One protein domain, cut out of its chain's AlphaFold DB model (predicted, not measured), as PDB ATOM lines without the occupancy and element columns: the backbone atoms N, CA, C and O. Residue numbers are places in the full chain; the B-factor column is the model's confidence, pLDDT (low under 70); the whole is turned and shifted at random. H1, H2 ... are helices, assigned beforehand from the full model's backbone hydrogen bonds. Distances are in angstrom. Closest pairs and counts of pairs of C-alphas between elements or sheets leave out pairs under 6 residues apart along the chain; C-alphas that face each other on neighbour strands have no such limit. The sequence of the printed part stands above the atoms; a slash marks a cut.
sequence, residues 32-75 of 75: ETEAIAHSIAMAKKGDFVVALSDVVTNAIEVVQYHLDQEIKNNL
ATOM      1  N   GLU A  32      47.294  58.346  29.320       85.81
ATOM      2  CA  GLU A  32      46.474  57.412  30.106       85.81
ATOM      3  C   GLU A  32      47.297  56.319  30.807       85.81
ATOM      4  O   GLU A  32      47.163  56.104  32.007       85.81
ATOM      5  N   THR A  33      48.201  55.661  30.076       87.00
ATOM      6  CA  THR A  33      49.044  54.587  30.637       87.00
ATOM      7  C   THR A  33      49.952  55.068  31.773       87.00
ATOM      8  O   THR A  33      50.145  54.342  32.746       87.00
ATOM      9  N   GLU A  34      50.462  56.300  31.693       90.25
ATOM     10  CA  GLU A  34      51.265  56.912  32.757       90.25
ATOM     11  C   GLU A  34      50.388  57.314  33.945       90.25
ATOM     12  O   GLU A  34      50.781  57.081  35.085       90.25
ATOM     13  N   ALA A  35      49.178  57.824  33.698       91.44
ATOM     14  CA  ALA A  35      48.222  58.161  34.750       91.44
ATOM     15  C   ALA A  35      47.812  56.927  35.572       91.44
ATOM     16  O   ALA A  35      47.774  56.976  36.804       91.44
ATOM     17  N   ILE A  36      47.557  55.797  34.901       89.94
ATOM     18  CA  ILE A  36      47.228  54.524  35.556       89.94
ATOM     19  C   ILE A  36      48.430  54.014  36.358       89.94
ATOM     20  O   ILE A  36      48.280  53.702  37.539       89.94
ATOM     21  N   ALA A  37      49.621  53.969  35.754       90.12
ATOM     22  CA  ALA A  37      50.838  53.516  36.430       90.12
ATOM     23  C   ALA A  37      51.155  54.360  37.676       90.12
ATOM     24  O   ALA A  37      51.472  53.819  38.736       90.12
ATOM     25  N   HIS A  38      51.021  55.683  37.565       93.12
ATOM     26  CA  HIS A  38      51.204  56.618  38.670       93.12
ATOM     27  C   HIS A  38      50.186  56.377  39.795       93.12
ATOM     28  O   HIS A  38      50.565  56.271  40.961       93.12
ATOM     29  N   SER A  39      48.910  56.194  39.441       92.75
ATOM     30  CA  SER A  39      47.841  55.906  40.404       92.75
ATOM     31  C   SER A  39      48.095  54.609  41.177       92.75
ATOM     32  O   SER A  39      47.930  54.577  42.394       92.75
ATOM     33  N   ILE A  40      48.545  53.550  40.492       91.12
ATOM     34  CA  ILE A  40      48.891  52.265  41.120       91.12
ATOM     35  C   ILE A  40      50.098  52.423  42.053       91.12
ATOM     36  O   ILE A  40      50.076  51.910  43.166       91.12
ATOM     37  N   ALA A  41      51.133  53.156  41.635       91.44
ATOM     38  CA  ALA A  41      52.332  53.367  42.446       91.44
ATOM     39  C   ALA A  41      52.062  54.177  43.730       91.44
ATOM     40  O   ALA A  41      52.747  53.983  44.735       91.44
ATOM     41  N   MET A  42      51.082  55.084  43.705       92.62
ATOM     42  CA  MET A  42      50.662  55.855  44.879       92.62
ATOM     43  C   MET A  42      49.695  55.103  45.798       92.62
ATOM     44  O   MET A  42      49.618  55.431  46.988       92.62
ATOM     45  N   ALA A  43      48.944  54.144  45.251       92.81
ATOM     46  CA  ALA A  43      47.898  53.434  45.969       92.81
ATOM     47  C   ALA A  43      48.469  52.636  47.147       92.81
ATOM     48  O   ALA A  43      49.486  51.945  47.057       92.81
ATOM     49  N   LYS A  44      47.780  52.717  48.280       92.12
ATOM     50  CA  LYS A  44      48.076  51.966  49.498       92.12
ATOM     51  C   LYS A  44      47.059  50.853  49.675       92.12
ATOM     52  O   LYS A  44      45.970  50.853  49.105       92.12
ATOM     53  N   LYS A  45      47.399  49.887  50.527       88.81
ATOM     54  CA  LYS A  45      46.479  48.806  50.879       88.81
ATOM     55  C   LYS A  45      45.157  49.377  51.408       88.81
ATOM     56  O   LYS A  45      45.146  50.029  52.449       88.81
ATOM     57  N   GLY A  46      44.061  49.043  50.732       92.56
ATOM     58  CA  GLY A  46      42.712  49.509  51.064       92.56
ATOM     59  C   GLY A  46      42.215  50.666  50.194       92.56
ATOM     60  O   GLY A  46      41.025  50.966  50.253       92.56
ATOM     61  N   ASP A  47      43.075  51.265  49.369       94.19
ATOM     62  CA  ASP A  47      42.661  52.278  48.400       94.19
ATOM     63  C   ASP A  47      41.853  51.645  47.259       94.19
ATOM     64  O   ASP A  47      42.052  50.486  46.885       94.19
ATOM     65  N   PHE A  48      40.936  52.429  46.691       92.31
ATOM     66  CA  PHE A  48      40.111  52.022  45.560       92.31
ATOM     67  C   PHE A  48      40.389  52.922  44.358       92.31
ATOM     68  O   PHE A  48      40.074  54.111  44.376       92.31
ATOM     69  N   VAL A  49      40.986  52.346  43.314       89.88
ATOM     70  CA  VAL A  49      41.325  53.051  42.074       89.88
ATOM     71  C   VAL A  49      40.206  52.845  41.056       89.88
ATOM     72  O   VAL A  49      39.819  51.713  40.771       89.88
ATOM     73  N   VAL A  50      39.700  53.941  40.488       90.06
ATOM     74  CA  VAL A  50      38.664  53.923  39.447       90.06
ATOM     75  C   VAL A  50      39.233  54.524  38.170       90.06
ATOM     76  O   VAL A  50      39.675  55.670  38.170       90.06
ATOM     77  N   ALA A  51      39.183  53.766  37.076       87.62
ATOM     78  CA  ALA A  51      39.547  54.238  35.744       87.62
ATOM     79  C   ALA A  51      38.294  54.321  34.864       87.62
ATOM     80  O   ALA A  51      37.553  53.347  34.725       87.62
ATOM     81  N   LEU A  52      38.063  55.486  34.260       86.56
ATOM     82  CA  LEU A  52      37.001  55.711  33.282       86.56
ATOM     83  C   LEU A  52      37.658  55.791  31.899       86.56
ATOM     84  O   LEU A  52      38.087  56.867  31.497       86.56
ATOM     85  N   SER A  53      37.792  54.651  31.217       80.44
ATOM     86  CA  SER A  53      38.442  54.558  29.901       80.44
ATOM     87  C   SER A  53      37.466  54.077  28.829       80.44
ATOM     88  O   SER A  53      36.681  53.148  29.042       80.44
ATOM     89  N   ASP A  54      37.544  54.706  27.661       76.56
ATOM     90  CA  ASP A  54      36.804  54.357  26.451       76.56
ATOM     91  C   ASP A  54      37.305  53.023  25.863       76.56
ATOM     92  O   ASP A  54      36.572  52.328  25.156       76.56
ATOM     93  N   VAL A  55      38.565  52.665  26.149       76.94
ATOM     94  CA  VAL A  55      39.279  51.508  25.594       76.94
ATOM     95  C   VAL A  55      39.730  50.607  26.739       76.94
ATOM     96  O   VAL A  55      40.890  50.584  27.146       76.94
ATOM     97  N   VAL A  56      38.780  49.816  27.239       73.94
ATOM     98  CA  VAL A  56      38.947  48.930  28.404       73.94
ATOM     99  C   VAL A  56      40.179  48.018  28.294       73.94
ATOM    100  O   VAL A  56      40.844  47.771  29.297       73.94
ATOM    101  N   THR A  57      40.521  47.546  27.090       75.31
ATOM    102  CA  THR A  57      41.662  46.644  26.864       75.31
ATOM    103  C   THR A  57      42.988  47.246  27.328       75.31
ATOM    104  O   THR A  57      43.740  46.575  28.031       75.31
ATOM    105  N   ASN A  58      43.244  48.524  27.023       75.50
ATOM    106  CA  ASN A  58      44.505  49.183  27.378       75.50
ATOM    107  C   ASN A  58      44.665  49.292  28.899       75.50
ATOM    108  O   ASN A  58      45.738  49.025  29.438       75.50
ATOM    109  N   ALA A  59      43.586  49.646  29.602       78.50
ATOM    110  CA  ALA A  59      43.596  49.741  31.056       78.50
ATOM    111  C   ALA A  59      43.850  48.372  31.711       78.50
ATOM    112  O   ALA A  59      44.658  48.277  32.635       78.50
ATOM    113  N   ILE A  60      43.213  47.305  31.211       82.94
ATOM    114  CA  ILE A  60      43.417  45.941  31.721       82.94
ATOM    115  C   ILE A  60      44.869  45.499  31.527       82.94
ATOM    116  O   ILE A  60      45.463  44.963  32.460       82.94
ATOM    117  N   GLU A  61      45.453  45.730  30.349       86.25
ATOM    118  CA  GLU A  61      46.839  45.341  30.061       86.25
ATOM    119  C   GLU A  61      47.835  46.019  31.007       86.25
ATOM    120  O   GLU A  61      48.720  45.353  31.548       86.25
ATOM    121  N   VAL A  62      47.661  47.318  31.272       83.56
ATOM    122  CA  VAL A  62      48.513  48.059  32.215       83.56
ATOM    123  C   VAL A  62      48.354  47.516  33.635       83.56
ATOM    124  O   VAL A  62      49.352  47.242  34.302       83.56
ATOM    125  N   VAL A  63      47.118  47.306  34.097       85.75
ATOM    126  CA  VAL A  63      46.851  46.770  35.442       85.75
ATOM    127  C   VAL A  63      47.470  45.381  35.617       85.75
ATOM    128  O   VAL A  63      48.132  45.135  36.626       85.75
ATOM    129  N   GLN A  64      47.323  44.494  34.630       87.31
ATOM    130  CA  GLN A  64      47.889  43.145  34.697       87.31
ATOM    131  C   GLN A  64      49.412  43.149  34.661       87.31
ATOM    132  O   GLN A  64      50.039  42.416  35.422       87.31
ATOM    133  N   TYR A  65      50.015  44.016  33.848       89.19
ATOM    134  CA  TYR A  65      51.460  44.201  33.863       89.19
ATOM    135  C   TYR A  65      51.963  44.582  35.262       89.19
ATOM    136  O   TYR A  65      52.919  43.976  35.749       89.19
ATOM    137  N   HIS A  66      51.315  45.542  35.929       85.94
ATOM    138  CA  HIS A  66      51.708  45.959  37.276       85.94
ATOM    139  C   HIS A  66      51.503  44.855  38.324       85.94
ATOM    140  O   HIS A  66      52.393  44.655  39.151       85.94
ATOM    141  N   LEU A  67      50.402  44.098  38.250       87.00
ATOM    142  CA  LEU A  67      50.152  42.950  39.129       87.00
ATOM    143  C   LEU A  67      51.245  41.879  38.983       87.00
ATOM    144  O   LEU A  67      51.785  41.398  39.979       87.00
ATOM    145  N   ASP A  68      51.617  41.537  37.748       89.38
ATOM    146  CA  ASP A  68      52.662  40.549  37.471       89.38
ATOM    147  C   ASP A  68      54.027  40.983  38.024       89.38
ATOM    148  O   ASP A  68      54.794  40.145  38.505       89.38
ATOM    149  N   GLN A  69      54.354  42.280  37.960       87.62
ATOM    150  CA  GLN A  69      55.582  42.809  38.567       87.62
ATOM    151  C   GLN A  69      55.532  42.759  40.096       87.62
ATOM    152  O   GLN A  69      56.522  42.383  40.719       87.62
ATOM    153  N   GLU A  70      54.398  43.104  40.709       83.94
ATOM    154  CA  GLU A  70      54.227  43.032  42.162       83.94
ATOM    155  C   GLU A  70      54.379  41.590  42.669       83.94
ATOM    156  O   GLU A  70      55.109  41.345  43.628       83.94
ATOM    157  N   ILE A  71      53.768  40.620  41.981       87.75
ATOM    158  CA  ILE A  71      53.903  39.193  42.302       87.75
ATOM    159  C   ILE A  71      55.366  38.749  42.201       87.75
ATOM    160  O   ILE A  71      55.857  38.083  43.106       87.75
ATOM    161  N   LYS A  72      56.075  39.133  41.129       85.12
ATOM    162  CA  LYS A  72      57.497  38.793  40.938       85.12
ATOM    163  C   LYS A  72      58.412  39.406  41.995       85.12
ATOM    164  O   LYS A  72      59.381  38.762  42.364       85.12
ATOM    165  N   ASN A  73      58.127  40.623  42.453       78.38
ATOM    166  CA  ASN A  73      58.938  41.313  43.462       78.38
ATOM    167  C   ASN A  73      58.673  40.813  44.893       78.38
ATOM    168  O   ASN A  73      59.513  41.006  45.767       78.38
ATOM    169  N   ASN A  74      57.511  40.201  45.133       70.50
ATOM    170  CA  ASN A  74      57.136  39.600  46.415       70.50
ATOM    171  C   ASN A  74      57.542  38.113  46.542       70.50
ATOM    172  O   ASN A  74      57.254  37.497  47.572       70.50
ATOM    173  N   LEU A  75      58.176  37.546  45.508       53.84
ATOM    174  CA  LEU A  75      58.771  36.203  45.449       53.84
ATOM    175  C   LEU A  75      60.288  36.276  45.662       53.84
ATOM    176  O   LEU A  75      60.814  35.352  46.322       53.84
TER     177      LEU A  75
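What this domain is: This is residues 32 to 75 of the 75 residues of an uncharacterized protein of Empedobacter falsenii (UniProt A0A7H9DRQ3). What would one see first? A long helix, H2, has a shorter helix, H1, packed on part of its length, both running the same way, and a loop of residues 43 to 55 folds back from the end of H1 to the start of H2. Residues 68 to 75, of which 68 to 73 belong to H2, stick out at one end. What is it made of? The printed part has 44 residues with two named helices, H1 then H2, and no named strand; the class is all helix. How is it shaped? It is elongated, spanning 34 by 19 by 15 A, and only just compact, close to loose, with a radius of gyration of the C-alphas of 10.8 A.

How they stand to each other: How does H2, residues 56 to 73, meet H1, residues 32 to 42? They touch, H2 with residues 58 to 66 alone, and the closest C-alphas, those of Thr 33 and Val 62, are 6.7 A apart. At what angle? They run the same way at a steep tilt of 36 degrees, only just past shallow. What do the backbones show? In H1 and H2 every O i to N i+4 pair is within hydrogen-bond range.

Where its parts are: Where is H2? It runs 26.2 A from C-alpha 56 at (38.947, 48.930, 28.404) to C-alpha 73 at (58.938, 41.313, 43.462). Where is H1? It begins at C-alpha 32 at (46.474, 57.412, 30.106) and measures 15.4 A from first to last C-alpha.

The domain as a whole: How large is it? The two C-alphas farthest apart, those of Asp 54 and Leu 75, are 34.2 A apart. Is it continuous? The printed part has no cut, and H1 to H2 is a long link of 13 residues. Where is confidence low? Residue 75, the chain's last, is under 70; the mean pLDDT of the printed part is 85.5.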